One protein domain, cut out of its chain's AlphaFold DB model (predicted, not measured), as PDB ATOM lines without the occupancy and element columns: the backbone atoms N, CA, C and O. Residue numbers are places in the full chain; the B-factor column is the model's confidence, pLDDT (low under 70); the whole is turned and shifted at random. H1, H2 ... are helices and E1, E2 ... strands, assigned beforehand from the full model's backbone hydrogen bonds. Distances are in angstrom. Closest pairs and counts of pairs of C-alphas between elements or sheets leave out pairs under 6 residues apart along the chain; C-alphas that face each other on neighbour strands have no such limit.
ATOM      1  N   SER A  95     -24.304 -22.343  15.351       97.88
ATOM      2  CA  SER A  95     -23.584 -23.159  16.331       97.88
ATOM      3  C   SER A  95     -24.537 -23.932  17.238       97.88
ATOM      4  O   SER A  95     -24.284 -25.090  17.556       97.88
ATOM      5  N   GLN A  96     -25.649 -23.308  17.630       97.81
ATOM      6  CA  GLN A  96     -26.672 -23.949  18.454       97.81
ATOM      7  C   GLN A  96     -27.436 -25.013  17.667       97.81
ATOM      8  O   GLN A  96     -27.666 -26.099  18.194       97.81
ATOM      9  N   ILE A  97     -27.772 -24.740  16.399       98.12
ATOM     10  CA  ILE A  97     -28.388 -25.731  15.506       98.12
ATOM     11  C   ILE A  97     -27.458 -26.940  15.358       98.12
ATOM     12  O   ILE A  97     -27.870 -28.065  15.616       98.12
ATOM     13  N   MET A  98     -26.193 -26.724  14.998       97.94
ATOM     14  CA  MET A  98     -25.231 -27.805  14.766       97.94
ATOM     15  C   MET A  98     -24.918 -28.597  16.039       97.94
ATOM     16  O   MET A  98     -24.843 -29.823  15.979       97.94
ATOM     17  N   MET A  99     -24.792 -27.930  17.192       98.56
ATOM     18  CA  MET A  99     -24.633 -28.616  18.475       98.56
ATOM     19  C   MET A  99     -25.861 -29.477  18.799       98.56
ATOM     20  O   MET A  99     -25.711 -30.639  19.168       98.56
ATOM     21  N   HIS A 100     -27.077 -28.953  18.605       98.56
ATOM     22  CA  HIS A 100     -28.314 -29.719  18.801       98.56
ATOM     23  C   HIS A 100     -28.395 -30.937  17.878       98.56
ATOM     24  O   HIS A 100     -28.754 -32.024  18.329       98.56
ATOM     25  N   LEU A 101     -28.029 -30.783  16.601       98.31
ATOM     26  CA  LEU A 101     -27.980 -31.893  15.644       98.31
ATOM     27  C   LEU A 101     -26.973 -32.965  16.077       98.31
ATOM     28  O   LEU A 101     -27.303 -34.147  16.031       98.31
ATOM     29  N   PHE A 102     -25.780 -32.568  16.533       98.44
ATOM     30  CA  PHE A 102     -24.769 -33.494  17.049       98.44
ATOM     31  C   PHE A 102     -25.268 -34.256  18.283       98.44
ATOM     32  O   PHE A 102     -25.216 -35.482  18.307       98.44
ATOM     33  N   ILE A 103     -25.806 -33.548  19.278       98.25
ATOM     34  CA  ILE A 103     -26.348 -34.143  20.508       98.25
ATOM     35  C   ILE A 103     -27.475 -35.123  20.186       98.25
ATOM     36  O   ILE A 103     -27.457 -36.261  20.651       98.25
ATOM     37  N   THR A 104     -28.424 -34.696  19.351       98.00
ATOM     38  CA  THR A 104     -29.571 -35.523  18.966       98.00
ATOM     39  C   THR A 104     -29.120 -36.744  18.174       98.00
ATOM     40  O   THR A 104     -29.632 -37.836  18.392       98.00
ATOM     41  N   TYR A 105     -28.131 -36.598  17.287       97.56
ATOM     42  CA  TYR A 105     -27.519 -37.738  16.615       97.56
ATOM     43  C   TYR A 105     -26.942 -38.713  17.641       97.56
ATOM     44  O   TYR A 105     -27.334 -39.876  17.635       97.56
ATOM     45  N   MET A 106     -26.109 -38.252  18.575       97.75
ATOM     46  CA  MET A 106     -25.510 -39.111  19.601       97.75
ATOM     47  C   MET A 106     -26.549 -39.811  20.493       97.75
ATOM     48  O   MET A 106     -26.360 -40.978  20.830       97.75
ATOM     49  N   ASP A 107     -27.679 -39.168  20.804       96.50
ATOM     50  CA  ASP A 107     -28.798 -39.802  21.519       96.50
ATOM     51  C   ASP A 107     -29.370 -41.017  20.778       96.50
ATOM     52  O   ASP A 107     -29.819 -41.965  21.417       96.50
ATOM     53  N   THR A 108     -29.343 -41.012  19.441       94.25
ATOM     54  CA  THR A 108     -29.785 -42.159  18.625       94.25
ATOM     55  C   THR A 108     -28.743 -43.269  18.508       94.25
ATOM     56  O   THR A 108     -29.089 -44.380  18.112       94.25
ATOM     57  N   GLN A 109     -27.473 -42.973  18.798       95.25
ATOM     58  CA  GLN A 109     -26.362 -43.912  18.612       95.25
ATOM     59  C   GLN A 109     -25.992 -44.667  19.893       95.25
ATOM     60  O   GLN A 109     -25.447 -45.768  19.822       95.25
ATOM     61  N   LEU A 110     -26.248 -44.076  21.061       94.38
ATOM     62  CA  LEU A 110     -25.926 -44.677  22.353       94.38
ATOM     63  C   LEU A 110     -27.083 -45.522  22.900       94.38
ATOM     64  O   LEU A 110     -28.246 -45.340  22.544       94.38
ATOM     65  N   LEU A 111     -26.757 -46.451  23.799       90.75
ATOM     66  CA  LEU A 111     -27.756 -47.317  24.420       90.75
ATOM     67  C   LEU A 111     -28.544 -46.563  25.503       90.75
ATOM     68  O   LEU A 111     -27.937 -45.888  26.338       90.75
ATOM     69  N   PRO A 112     -29.878 -46.724  25.553       87.00
ATOM     70  CA  PRO A 112     -30.670 -46.319  26.705       87.00
ATOM     71  C   PRO A 112     -30.183 -46.994  27.985       87.00
ATOM     72  O   PRO A 112     -29.790 -48.164  27.981       87.00
ATOM     73  N   VAL A 113     -30.260 -46.271  29.099       81.81
ATOM     74  CA  VAL A 113     -29.943 -46.834  30.413       81.81
ATOM     75  C   VAL A 113     -31.097 -47.756  30.832       81.81
ATOM     76  O   VAL A 113     -32.226 -47.276  30.931       81.81
ATOM     77  N   PRO A 114     -30.863 -49.053  31.127       81.44
ATOM     78  CA  PRO A 114     -31.944 -50.015  31.381       81.44
ATOM     79  C   PRO A 114     -32.923 -49.615  32.493       81.44
ATOM     80  O   PRO A 114     -34.107 -49.921  32.409       81.44
ATOM     81  N   ASN A 115     -32.433 -48.916  33.521       83.88
ATOM     82  CA  ASN A 115     -33.230 -48.505  34.680       83.88
ATOM     83  C   ASN A 115     -33.804 -47.084  34.563       83.88
ATOM     84  O   ASN A 115     -34.592 -46.692  35.418       83.88
ATOM     85  N   HIS A 116     -33.404 -46.331  33.535       84.38
ATOM     86  CA  HIS A 116     -33.794 -44.936  33.311       84.38
ATOM     87  C   HIS A 116     -34.004 -44.654  31.812       84.38
ATOM     88  O   HIS A 116     -33.280 -43.845  31.223       84.38
ATOM     89  N   PRO A 117     -34.951 -45.348  31.151       82.62
ATOM     90  CA  PRO A 117     -35.185 -45.204  29.713       82.62
ATOM     91  C   PRO A 117     -35.693 -43.810  29.308       82.62
ATOM     92  O   PRO A 117     -35.636 -43.453  28.134       82.62
ATOM     93  N   GLU A 118     -36.196 -43.018  30.257       86.25
ATOM     94  CA  GLU A 118     -36.613 -41.629  30.063       86.25
ATOM     95  C   GLU A 118     -35.438 -40.666  29.861       86.25
ATOM     96  O   GLU A 118     -35.609 -39.594  29.272       86.25
ATOM     97  N   ILE A 119     -34.247 -41.028  30.349       89.62
ATOM     98  CA  ILE A 119     -33.056 -40.196  30.229       89.62
ATOM     99  C   ILE A 119     -32.433 -40.440  28.860       89.62
ATOM    100  O   ILE A 119     -32.018 -41.550  28.522       89.62
ATOM    101  N   LYS A 120     -32.335 -39.367  28.072       93.31
ATOM    102  CA  LYS A 120     -31.692 -39.408  26.761       93.31
ATOM    103  C   LYS A 120     -30.227 -39.872  26.897       93.31
ATOM    104  O   LYS A 120     -29.501 -39.299  27.718       93.31
ATOM    105  N   PRO A 121     -29.785 -40.881  26.122       94.25
ATOM    106  CA  PRO A 121     -28.491 -41.534  26.317       94.25
ATOM    107  C   PRO A 121     -27.294 -40.582  26.343       94.25
ATOM    108  O   PRO A 121     -26.445 -40.699  27.227       94.25
ATOM    109  N   PHE A 122     -27.236 -39.621  25.417       96.62
ATOM    110  CA  PHE A 122     -26.161 -38.644  25.338       96.62
ATOM    111  C   PHE A 122     -26.518 -37.345  26.053       96.62
ATOM    112  O   PHE A 122     -25.808 -36.931  26.966       96.62
ATOM    113  N   SER A 123     -27.624 -36.701  25.679       95.81
ATOM    114  CA  SER A 123     -27.962 -35.365  26.169       95.81
ATOM    115  C   SER A 123     -28.287 -35.333  27.662       95.81
ATOM    116  O   SER A 123     -28.301 -34.257  28.247       95.81
ATOM    117  N   GLY A 124     -28.629 -36.477  28.259       94.12
ATOM    118  CA  GLY A 124     -28.890 -36.603  29.691       94.12
ATOM    119  C   GLY A 124     -27.642 -36.855  30.541       94.12
ATOM    120  O   GLY A 124     -27.699 -36.650  31.748       94.12
ATOM    121  N   HIS A 125     -26.524 -37.278  29.938       93.62
ATOM    122  CA  HIS A 125     -25.322 -37.704  30.673       93.62
ATOM    123  C   HIS A 125     -24.044 -36.958  30.274       93.62
ATOM    124  O   HIS A 125     -23.154 -36.780  31.100       93.62
ATOM    125  N   TYR A 126     -23.946 -36.530  29.016       96.75
ATOM    126  CA  TYR A 126     -22.735 -35.964  28.416       96.75
ATOM    127  C   TYR A 126     -22.952 -34.553  27.856       96.75
ATOM    128  O   TYR A 126     -22.072 -34.012  27.186       96.75
ATOM    129  N   TYR A 127     -24.102 -33.935  28.132       97.94
ATOM    130  CA  TYR A 127     -24.376 -32.546  27.784       97.94
ATOM    131  C   TYR A 127     -24.977 -31.802  28.973       97.94
ATOM    132  O   TYR A 127     -25.962 -32.247  29.549       97.94
ATOM    133  N   ILE A 128     -24.385 -30.662  29.323       98.00
ATOM    134  CA  ILE A 128     -24.865 -29.767  30.378       98.00
ATOM    135  C   ILE A 128     -25.426 -28.531  29.685       98.00
ATOM    136  O   ILE A 128     -24.683 -27.799  29.013       98.00
ATOM    137  N   LYS A 129     -26.735 -28.300  29.812       96.44
ATOM    138  CA  LYS A 129     -27.387 -27.175  29.136       96.44
ATOM    139  C   LYS A 129     -27.029 -25.852  29.803       96.44
ATOM    140  O   LYS A 129     -26.493 -25.785  30.910       96.44
ATOM    141  N   LEU A 130     -27.367 -24.770  29.112       95.56
ATOM    142  CA  LEU A 130     -27.231 -23.429  29.657       95.56
ATOM    143  C   LEU A 130     -28.036 -23.307  30.960       95.56
ATOM    144  O   LEU A 130     -29.203 -23.688  31.001       95.56
ATOM    145  N   ASN A 131     -27.416 -22.736  31.992       94.12
ATOM    146  CA  ASN A 131     -27.981 -22.559  33.337       94.12
ATOM    147  C   ASN A 131     -28.280 -23.855  34.114       94.12
ATOM    148  O   ASN A 131     -28.834 -23.768  35.207       94.12
ATOM    149  N   GLU A 132     -27.914 -25.034  33.603       95.44
ATOM    150  CA  GLU A 132     -27.925 -26.256  34.410       95.44
ATOM    151  C   GLU A 132     -26.687 -26.293  35.318       95.44
ATOM    152  O   GLU A 132     -25.582 -25.890  34.931       95.44
ATOM    153  N   GLU A 133     -26.873 -26.768  36.551       93.62
ATOM    154  CA  GLU A 133     -25.762 -27.021  37.464       93.62
ATOM    155  C   GLU A 133     -24.900 -28.162  36.925       93.62
ATOM    156  O   GLU A 133     -25.411 -29.139  36.382       93.62
ATOM    157  N   VAL A 134     -23.582 -28.049  37.090       93.56
ATOM    158  CA  VAL A 134     -22.655 -29.121  36.718       93.56
ATOM    159  C   VAL A 134     -22.805 -30.251  37.741       93.56
ATOM    160  O   VAL A 134     -22.505 -30.020  38.917       93.56
ATOM    161  N   PRO A 135     -23.235 -31.465  37.342       90.88
ATOM    162  CA  PRO A 135     -23.358 -32.570  38.282       90.88
ATOM    163  C   PRO A 135     -22.011 -32.913  38.933       90.88
ATOM    164  O   PRO A 135     -20.952 -32.865  38.300       90.88
ATOM    165  N   SER A 136     -22.042 -33.286  40.212       88.38
ATOM    166  CA  SER A 136     -20.835 -33.734  40.909       88.38
ATOM    167  C   SER A 136     -20.294 -35.013  40.267       88.38
ATOM    168  O   SER A 136     -21.044 -35.957  40.022       88.38
ATOM    169  N   GLY A 137     -18.987 -35.053  39.996       85.81
ATOM    170  CA  GLY A 137     -18.331 -36.232  39.427       85.81
ATOM    171  C   GLY A 137     -18.550 -36.443  37.925       85.81
ATOM    172  O   GLY A 137     -18.322 -37.554  37.446       85.81
ATOM    173  N   VAL A 138     -18.959 -35.414  37.168       90.75
ATOM    174  CA  VAL A 138     -18.977 -35.479  35.696       90.75
ATOM    175  C   VAL A 138     -17.604 -35.891  35.177       90.75
ATOM    176  O   VAL A 138     -16.618 -35.165  35.310       90.75
ATOM    177  N   LYS A 139     -17.552 -37.071  34.557       92.00
ATOM    178  CA  LYS A 139     -16.327 -37.593  33.949       92.00
ATOM    179  C   LYS A 139     -16.103 -37.022  32.555       92.00
ATOM    180  O   LYS A 139     -14.973 -36.672  32.232       92.00
ATOM    181  N   PHE A 140     -17.173 -36.923  31.766       96.19
ATOM    182  CA  PHE A 140     -17.183 -36.354  30.421       96.19
ATOM    183  C   PHE A 140     -18.467 -35.567  30.206       96.19
ATOM    184  O   PHE A 140     -19.542 -36.099  30.466       96.19
ATOM    185  N   ALA A 141     -18.374 -34.340  29.707       97.94
ATOM    186  CA  ALA A 141     -19.532 -33.613  29.200       97.94
ATOM    187  C   ALA A 141     -19.116 -32.453  28.296       97.94
ATOM    188  O   ALA A 141     -18.071 -31.837  28.493       97.94
ATOM    189  N   ILE A 142     -19.981 -32.094  27.356       98.69
ATOM    190  CA  ILE A 142     -19.966 -30.782  26.714       98.69
ATOM    191  C   ILE A 142     -20.883 -29.865  27.523       98.69
ATOM    192  O   ILE A 142     -22.025 -30.219  27.794       98.69
ATOM    193  N   GLN A 143     -20.413 -28.680  27.899       98.38
ATOM    194  CA  GLN A 143     -21.240 -27.686  28.579       98.38
ATOM    195  C   GLN A 143     -21.502 -26.486  27.679       98.38
ATOM    196  O   GLN A 143     -20.569 -25.920  27.112       98.38
ATOM    197  N   HIS A 144     -22.762 -26.054  27.618       98.12
ATOM    198  CA  HIS A 144     -23.163 -24.794  27.004       98.12
ATOM    199  C   HIS A 144     -23.121 -23.661  28.040       98.12
ATOM    200  O   HIS A 144     -23.846 -23.680  29.032       98.12
ATOM    201  N   CYS A 145     -22.241 -22.682  27.834       97.44
ATOM    202  CA  CYS A 145     -21.909 -21.664  28.835       97.44
ATOM    203  C   CYS A 145     -22.535 -20.295  28.571       97.44
ATOM    204  O   CYS A 145     -22.763 -19.537  29.511       97.44
ATOM    205  N   ARG A 146     -22.771 -19.942  27.307       96.56
ATOM    206  CA  ARG A 146     -23.344 -18.651  26.917       96.56
ATOM    207  C   ARG A 146     -24.158 -18.827  25.652       96.56
ATOM    208  O   ARG A 146     -23.670 -19.451  24.724       96.56
ATOM    209  N   GLU A 147     -25.334 -18.208  25.618       94.31
ATOM    210  CA  GLU A 147     -26.261 -18.270  24.484       94.31
ATOM    211  C   GLU A 147     -25.775 -17.444  23.279       94.31
ATOM    212  O   GLU A 147     -25.737 -17.936  22.158       94.31
ATOM    213  N   ASN A 148     -25.385 -16.178  23.502       93.38
ATOM    214  CA  ASN A 148     -25.057 -15.222  22.441       93.38
ATOM    215  C   ASN A 148     -23.867 -14.308  22.825       93.38
ATOM    216  O   ASN A 148     -23.978 -13.546  23.788       93.38
ATOM    217  N   PRO A 149     -22.740 -14.340  22.086       94.81
ATOM    218  CA  PRO A 149     -22.425 -15.357  21.089       94.81
ATOM    219  C   PRO A 149     -22.263 -16.737  21.761       94.81
ATOM    220  O   PRO A 149     -21.780 -16.787  22.903       94.81
ATOM    221  N   PRO A 150     -22.651 -17.830  21.081       96.88
ATOM    222  CA  PRO A 150     -22.659 -19.172  21.646       96.88
ATOM    223  C   PRO A 150     -21.261 -19.582  22.096       96.88
ATOM    224  O   PRO A 150     -20.265 -19.272  21.433       96.88
ATOM    225  N   HIS A 151     -21.188 -20.249  23.244       98.25
ATOM    226  CA  HIS A 151     -19.925 -20.699  23.817       98.25
ATOM    227  C   HIS A 151     -20.058 -22.042  24.519       98.25
ATOM    228  O   HIS A 151     -20.915 -22.203  25.391       98.25
ATOM    229  N   PHE A 152     -19.168 -22.968  24.180       98.62
ATOM    230  CA  PHE A 152     -19.102 -24.306  24.741       98.62
ATOM    231  C   PHE A 152     -17.716 -24.604  25.318       98.62
ATOM    232  O   PHE A 152     -16.699 -24.071  24.863       98.62
ATOM    233  N   ARG A 153     -17.690 -25.484  26.321       98.31
ATOM    234  CA  ARG A 153     -16.472 -26.015  26.949       98.31
ATOM    235  C   ARG A 153     -16.608 -27.510  27.222       98.31
ATOM    236  O   ARG A 153     -17.715 -28.048  27.164       98.31
ATOM    237  N   VAL A 154     -15.500 -28.174  27.545       98.62
ATOM    238  CA  VAL A 154     -15.466 -29.630  27.760       98.62
ATOM    239  C   VAL A 154     -15.083 -29.959  29.196       98.62
ATOM    240  O   VAL A 154     -14.104 -29.441  29.715       98.62
ATOM    241  N   HIS A 155     -15.826 -30.862  29.824       97.88
ATOM    242  CA  HIS A 155     -15.421 -31.571  31.035       97.88
ATOM    243  C   HIS A 155     -14.841 -32.914  30.614       97.88
ATOM    244  O   HIS A 155     -15.494 -33.636  29.859       97.88
ATOM    245  N   ALA A 156     -13.635 -33.249  31.065       96.12
ATOM    246  CA  ALA A 156     -13.026 -34.550  30.801       96.12
ATOM    247  C   ALA A 156     -12.036 -34.931  31.911       96.12
ATOM    248  O   ALA A 156     -11.187 -34.131  32.292       96.12
ATOM    249  N   GLY A 157     -12.126 -36.155  32.432       87.81
ATOM    250  CA  GLY A 157     -11.162 -36.664  33.417       87.81
ATOM    251  C   GLY A 157     -11.113 -35.872  34.732       87.81
ATOM    252  O   GLY A 157     -10.078 -35.857  35.388       87.81
ATOM    253  N   GLY A 158     -12.212 -35.209  35.111       87.94
ATOM    254  CA  GLY A 158     -12.284 -34.360  36.307       87.94
ATOM    255  C   GLY A 158     -11.750 -32.935  36.120       87.94
ATOM    256  O   GLY A 158     -11.791 -32.150  37.064       87.94
ATOM    257  N   GLU A 159     -11.290 -32.580  34.919       93.31
ATOM    258  CA  GLU A 159     -10.865 -31.225  34.570       93.31
ATOM    259  C   GLU A 159     -11.889 -30.525  33.670       93.31
ATOM    260  O   GLU A 159     -12.660 -31.161  32.941       93.31
ATOM    261  N   VAL A 160     -11.864 -29.190  33.704       96.69
ATOM    262  CA  VAL A 160     -12.654 -28.330  32.820       96.69
ATOM    263  C   VAL A 160     -11.720 -27.667  31.817       96.69
ATOM    264  O   VAL A 160     -10.831 -26.904  32.191       96.69
ATOM    265  N   TYR A 161     -11.955 -27.929  30.538       97.81
ATOM    266  CA  TYR A 161     -11.188 -27.393  29.426       97.81
ATOM    267  C   TYR A 161     -11.965 -26.274  28.752       97.81
ATOM    268  O   TYR A 161     -12.968 -26.493  28.065       97.81
ATOM    269  N   GLU A 162     -11.472 -25.058  28.954       97.88
ATOM    270  CA  GLU A 162     -11.973 -23.865  28.293       97.88
ATOM    271  C   GLU A 162     -11.496 -23.846  26.834       97.88
ATOM    272  O   GLU A 162     -10.298 -23.779  26.554       97.88
ATOM    273  N   ILE A 163     -12.436 -23.916  25.894       97.81
ATOM    274  CA  ILE A 163     -12.133 -23.866  24.461       97.81
ATOM    275  C   ILE A 163     -12.091 -22.404  24.015       97.81
ATOM    276  O   ILE A 163     -12.883 -21.587  24.475       97.81
ATOM    277  N   ALA A 164     -11.188 -22.053  23.098       96.62
ATOM    278  CA  ALA A 164     -11.109 -20.690  22.577       96.62
ATOM    279  C   ALA A 164     -12.471 -20.216  22.031       96.62
ATOM    280  O   ALA A 164     -13.160 -20.948  21.318       96.62
ATOM    281  N   GLN A 165     -12.854 -18.984  22.375       95.19
ATOM    282  CA  GLN A 165     -14.094 -18.366  21.902       95.19
ATOM    283  C   GLN A 165     -14.002 -18.038  20.405       95.19
ATOM    284  O   GLN A 165     -12.918 -17.783  19.880       95.19
ATOM    285  N   GLY A 166     -15.150 -17.965  19.729       94.44
ATOM    286  CA  GLY A 166     -15.234 -17.513  18.339       94.44
ATOM    287  C   GLY A 166     -15.618 -18.613  17.354       94.44
ATOM    288  O   GLY A 166     -16.206 -19.626  17.726       94.44
ATOM    289  N   TYR A 167     -15.258 -18.396  16.084       94.56
ATOM    290  CA  TYR A 167     -15.707 -19.192  14.934       94.56
ATOM    291  C   TYR A 167     -15.539 -20.706  15.103       94.56
ATOM    292  O   TYR A 167     -16.445 -21.471  14.786       94.56
ATOM    293  N   ASN A 168     -14.405 -21.136  15.658       95.88
ATOM    294  CA  ASN A 168     -14.078 -22.553  15.797       95.88
ATOM    295  C   ASN A 168     -14.571 -23.190  17.106       95.88
ATOM    296  O   ASN A 168     -14.387 -24.393  17.275       95.88
ATOM    297  N   ASN A 169     -15.171 -22.429  18.032       98.19
ATOM    298  CA  ASN A 169     -15.496 -22.929  19.373       98.19
ATOM    299  C   ASN A 169     -16.360 -24.202  19.330       98.19
ATOM    300  O   ASN A 169     -16.033 -25.175  20.005       98.19
ATOM    301  N   LEU A 170     -17.397 -24.225  18.485       98.12
ATOM    302  CA  LEU A 170     -18.254 -25.399  18.290       98.12
ATOM    303  C   LEU A 170     -17.444 -26.632  17.865       98.12
ATOM    304  O   LEU A 170     -17.466 -27.660  18.539       98.12
ATOM    305  N   PHE A 171     -16.751 -26.535  16.729       97.06
ATOM    306  CA  PHE A 171     -16.091 -27.688  16.121       97.06
ATOM    307  C   PHE A 171     -14.928 -28.175  16.983       97.06
ATOM    308  O   PHE A 171     -14.795 -29.374  17.201       97.06
ATOM    309  N   HIS A 172     -14.141 -27.259  17.552       98.06
ATOM    310  CA  HIS A 172     -13.077 -27.620  18.487       98.06
ATOM    311  C   HIS A 172     -13.625 -28.271  19.756       98.06
ATOM    312  O   HIS A 172     -13.017 -29.215  20.238       98.06
ATOM    313  N   THR A 173     -14.776 -27.831  20.272       98.69
ATOM    314  CA  THR A 173     -15.421 -28.491  21.418       98.69
ATOM    315  C   THR A 173     -15.786 -29.937  21.091       98.69
ATOM    316  O   THR A 173     -15.465 -30.829  21.873       98.69
ATOM    317  N   ILE A 174     -16.410 -30.186  19.934       98.44
ATOM    318  CA  ILE A 174     -16.791 -31.543  19.508       98.44
ATOM    319  C   ILE A 174     -15.544 -32.413  19.312       98.44
ATOM    320  O   ILE A 174     -15.460 -33.500  19.879       98.44
ATOM    321  N   LEU A 175     -14.554 -31.926  18.555       98.00
ATOM    322  CA  LEU A 175     -13.315 -32.661  18.285       98.00
ATOM    323  C   LEU A 175     -12.546 -32.957  19.574       98.00
ATOM    324  O   LEU A 175     -12.107 -34.083  19.782       98.00
ATOM    325  N   PHE A 176     -12.424 -31.970  20.463       98.12
ATOM    326  CA  PHE A 176     -11.726 -32.131  21.731       98.12
ATOM    327  C   PHE A 176     -12.460 -33.107  22.658       98.12
ATOM    328  O   PHE A 176     -11.822 -33.967  23.255       98.12
ATOM    329  N   PHE A 177     -13.793 -33.046  22.737       98.44
ATOM    330  CA  PHE A 177     -14.583 -34.025  23.487       98.44
ATOM    331  C   PHE A 177     -14.349 -35.455  22.975       98.44
ATOM    332  O   PHE A 177     -14.006 -36.335  23.763       98.44
ATOM    333  N   LEU A 178     -14.468 -35.677  21.660       97.81
ATOM    334  CA  LEU A 178     -14.230 -36.987  21.042       97.81
ATOM    335  C   LEU A 178     -12.802 -37.479  21.293       97.81
ATOM    336  O   LEU A 178     -12.598 -38.644  21.629       97.81
ATOM    337  N   HIS A 179     -11.823 -36.583  21.188       97.31
ATOM    338  CA  HIS A 179     -10.423 -36.885  21.457       97.31
ATOM    339  C   HIS A 179     -10.199 -37.317  22.909       97.31
ATOM    340  O   HIS A 179      -9.598 -38.362  23.138       97.31
ATOM    341  N   ARG A 180     -10.758 -36.602  23.893       97.06
ATOM    342  CA  ARG A 180     -10.625 -36.981  25.310       97.06
ATOM    343  C   ARG A 180     -11.317 -38.302  25.637       97.06
ATOM    344  O   ARG A 180     -10.777 -39.077  26.422       97.06
ATOM    345  N   VAL A 181     -12.468 -38.590  25.025       96.38
ATOM    346  CA  VAL A 181     -13.114 -39.911  25.137       96.38
ATOM    347  C   VAL A 181     -12.223 -41.000  24.534       96.38
ATOM    348  O   VAL A 181     -12.064 -42.064  25.129       96.38
ATOM    349  N   ASN A 182     -11.598 -40.740  23.383       95.75
ATOM    350  CA  ASN A 182     -10.675 -41.688  22.765       95.75
ATOM    351  C   ASN A 182      -9.451 -41.974  23.650       95.75
ATOM    352  O   ASN A 182      -9.116 -43.132  23.876       95.75
ATOM    353  N   GLU A 183      -8.822 -40.932  24.195       95.50
ATOM    354  CA  GLU A 183      -7.609 -41.059  25.009       95.50
ATOM    355  C   GLU A 183      -7.845 -41.724  26.371       95.50
ATOM    356  O   GLU A 183      -7.019 -42.517  26.815       95.50
ATOM    357  N   ILE A 184      -8.941 -41.387  27.056       95.25
ATOM    358  CA  ILE A 184      -9.171 -41.816  28.446       95.25
ATOM    359  C   ILE A 184     -10.023 -43.091  28.522       95.25
ATOM    360  O   ILE A 184      -9.792 -43.924  29.397       95.25
ATOM    361  N   GLU A 185     -11.001 -43.258  27.626       95.19
ATOM    362  CA  GLU A 185     -11.940 -44.394  27.621       95.19
ATOM    363  C   GLU A 185     -11.736 -45.336  26.429       95.19
ATOM    364  O   GLU A 185     -12.606 -46.154  26.130       95.19
ATOM    365  N   TYR A 186     -10.614 -45.228  25.709       95.06
ATOM    366  CA  TYR A 186     -10.330 -46.046  24.520       95.06
ATOM    367  C   TYR A 186     -11.453 -45.978  23.471       95.06
ATOM    368  O   TYR A 186     -11.797 -46.966  22.816       95.06
ATOM    369  N   GLY A 187     -12.078 -44.803  23.360       94.81
ATOM    370  CA  GLY A 187     -13.163 -44.536  22.423       94.81
ATOM    371  C   GLY A 187     -14.526 -45.056  22.873       94.81
ATOM    372  O   GLY A 187     -15.453 -45.060  22.070       94.81
ATOM    373  N   MET A 188     -14.674 -45.497  24.123       95.81
ATOM    374  CA  MET A 188     -15.940 -45.985  24.663       95.81
ATOM    375  C   MET A 188     -16.740 -44.856  25.324       95.81
ATOM    376  O   MET A 188     -16.252 -44.170  26.216       95.81
ATOM    377  N   LEU A 189     -18.008 -44.696  24.938       94.88
ATOM    378  CA  LEU A 189     -18.949 -43.768  25.567       94.88
ATOM    379  C   LEU A 189     -20.299 -44.461  25.751       94.88
ATOM    380  O   LEU A 189     -20.831 -45.034  24.806       94.88
ATOM    381  N   GLY A 190     -20.849 -44.462  26.968       90.56
ATOM    382  CA  GLY A 190     -22.129 -45.130  27.248       90.56
ATOM    383  C   GLY A 190     -22.156 -46.619  26.870       90.56
ATOM    384  O   GLY A 190     -23.189 -47.131  26.450       90.56
ATOM    385  N   GLY A 191     -21.009 -47.308  26.947       91.38
ATOM    386  CA  GLY A 191     -20.872 -48.714  26.547       91.38
ATOM    387  C   GLY A 191     -20.784 -48.962  25.034       91.38
ATOM    388  O   GLY A 191     -20.655 -50.114  24.627       91.38
ATOM    389  N   ILE A 192     -20.800 -47.915  24.205       95.94
ATOM    390  CA  ILE A 192     -20.664 -48.001  22.748       95.94
ATOM    391  C   ILE A 192     -19.293 -47.482  22.311       95.94
ATOM    392  O   ILE A 192     -18.811 -46.464  22.805       95.94
ATOM    393  N   ASN A 193     -18.664 -48.179  21.361       96.31
ATOM    394  CA  ASN A 193     -17.418 -47.732  20.747       96.31
ATOM    395  C   ASN A 193     -17.699 -46.631  19.710       96.31
ATOM    396  O   ASN A 193     -18.531 -46.804  18.819       96.31
ATOM    397  N   LEU A 194     -17.006 -45.499  19.802       96.62
ATOM    398  CA  LEU A 194     -17.152 -44.378  18.871       96.62
ATOM    399  C   LEU A 194     -16.327 -44.554  17.581       96.62
ATOM    400  O   LEU A 194     -16.510 -43.806  16.620       96.62
ATOM    401  N   GLY A 195     -15.417 -45.525  17.538       94.75
ATOM    402  CA  GLY A 195     -14.613 -45.891  16.374       94.75
ATOM    403  C   GLY A 195     -15.327 -46.864  15.432       94.75
ATOM    404  O   GLY A 195     -16.549 -47.011  15.455       94.75
ATOM    405  N   ARG A 196     -14.549 -47.543  14.576       91.62
ATOM    406  CA  ARG A 196     -15.054 -48.358  13.449       91.62
ATOM    407  C   ARG A 196     -15.997 -49.502  13.840       91.62
ATOM    408  O   ARG A 196     -16.745 -49.972  12.992       91.62
ATOM    409  N   SER A 197     -15.933 -49.979  15.082       91.38
ATOM    410  CA  SER A 197     -16.770 -51.077  15.580       91.38
ATOM    411  C   SER A 197     -18.132 -50.627  16.122       91.38
ATOM    412  O   SER A 197     -18.937 -51.485  16.474       91.38
ATOM    413  N   GLY A 198     -18.407 -49.319  16.186       93.56
ATOM    414  CA  GLY A 198     -19.697 -48.779  16.617       93.56
ATOM    415  C   GLY A 198     -20.110 -47.561  15.796       93.56
ATOM    416  O   GLY A 198     -20.410 -47.702  14.614       93.56
ATOM    417  N   VAL A 199     -20.137 -46.373  16.408       94.31
ATOM    418  CA  VAL A 199     -20.661 -45.141  15.772       94.31
ATOM    419  C   VAL A 199     -19.838 -44.717  14.552       94.31
ATOM    420  O   VAL A 199     -20.361 -44.082  13.641       94.31
ATOM    421  N   ASN A 200     -18.552 -45.081  14.515       94.81
ATOM    422  CA  ASN A 200     -17.617 -44.714  13.456       94.81
ATOM    423  C   ASN A 200     -17.543 -43.193  13.224       94.81
ATOM    424  O   ASN A 200     -17.624 -42.715  12.094       94.81
ATOM    425  N   ILE A 201     -17.378 -42.434  14.308       95.88
ATOM    426  CA  ILE A 201     -17.152 -40.984  14.281       95.88
ATOM    427  C   ILE A 201     -15.695 -40.616  14.585       95.88
ATOM    428  O   ILE A 201     -15.238 -39.571  14.137       95.88
ATOM    429  N   LEU A 202     -14.929 -41.469  15.278       95.44
ATOM    430  CA  LEU A 202     -13.545 -41.140  15.667       95.44
ATOM    431  C   LEU A 202     -12.578 -40.957  14.489       95.44
ATOM    432  O   LEU A 202     -11.565 -40.291  14.654       95.44
ATOM    433  N   TRP A 203     -12.917 -41.419  13.282       93.00
ATOM    434  CA  TRP A 203     -12.077 -41.176  12.103       93.00
ATOM    435  C   TRP A 203     -11.862 -39.681  11.810       93.00
ATOM    436  O   TRP A 203     -10.902 -39.333  11.137       93.00
ATOM    437  N   VAL A 204     -12.724 -38.788  12.317       91.69
ATOM    438  CA  VAL A 204     -12.573 -37.328  12.161       91.69
ATOM    439  C   VAL A 204     -11.393 -36.744  12.945       91.69
ATOM    440  O   VAL A 204     -11.015 -35.598  12.705       91.69
ATOM    441  N   ILE A 205     -10.838 -37.504  13.891       92.62
ATOM    442  CA  ILE A 205      -9.646 -37.147  14.673       92.62
ATOM    443  C   ILE A 205      -8.480 -38.121  14.446       92.62
ATOM    444  O   ILE A 205      -7.385 -37.875  14.955       92.62
ATOM    445  N   ASP A 206      -8.703 -39.204  13.698       81.50
ATOM    446  CA  ASP A 206      -7.654 -40.130  13.285       81.50
ATOM    447  C   ASP A 206      -6.923 -39.535  12.068       81.50
ATOM    448  O   ASP A 206      -7.558 -39.153  11.083       81.50
TER     449      ASP A 206
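AT A GLANCE: This is residues 95 to 206 of the 207 residues of an uncharacterized protein of Photinus pyralis (UniProt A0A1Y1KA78). A small three-stranded sheet has helix H2 packed along one face, and H1 runs the same way as H2. Order along the chain: H1, E1, E2, E3, H2, mixed class, with 48 of 112 printed residues, under half, in named elements. The antiparallel sheet runs E1, E2, E3. The whole is compact, radius of gyration of the C-alphas 13.3 A, spanning 35 by 33 by 27 A.

IN THESE COORDINATES: E1 is residues 140 to 146, 19.1 A; E2, 151 to 156, 17.0 A; E3, 159 to 161. H1, 95 to 109, 21.1 A, begins at C-alpha (-23.584, -23.159, 16.331). H2, 169 to 185, 23.3 A, ends at C-alpha (-11.940, -44.394, 27.621).

HOW THE PARTS SIT: E1, E2, E3 form a meander, antiparallel neighbours in turn; N 143 and O 153, 2.9 A, and N 161 and O 154, 2.8 A, are within hydrogen-bond range. H2 is on the sheet, height 8.3 A; closest C-alphas to E2 are Arg 153 and Thr 173, 6.2 A. Both helices have every O i to N i+4 pair within range.

THE WHOLE: The H1 to E1 link is long, 30 residues. No printed residue is under 70.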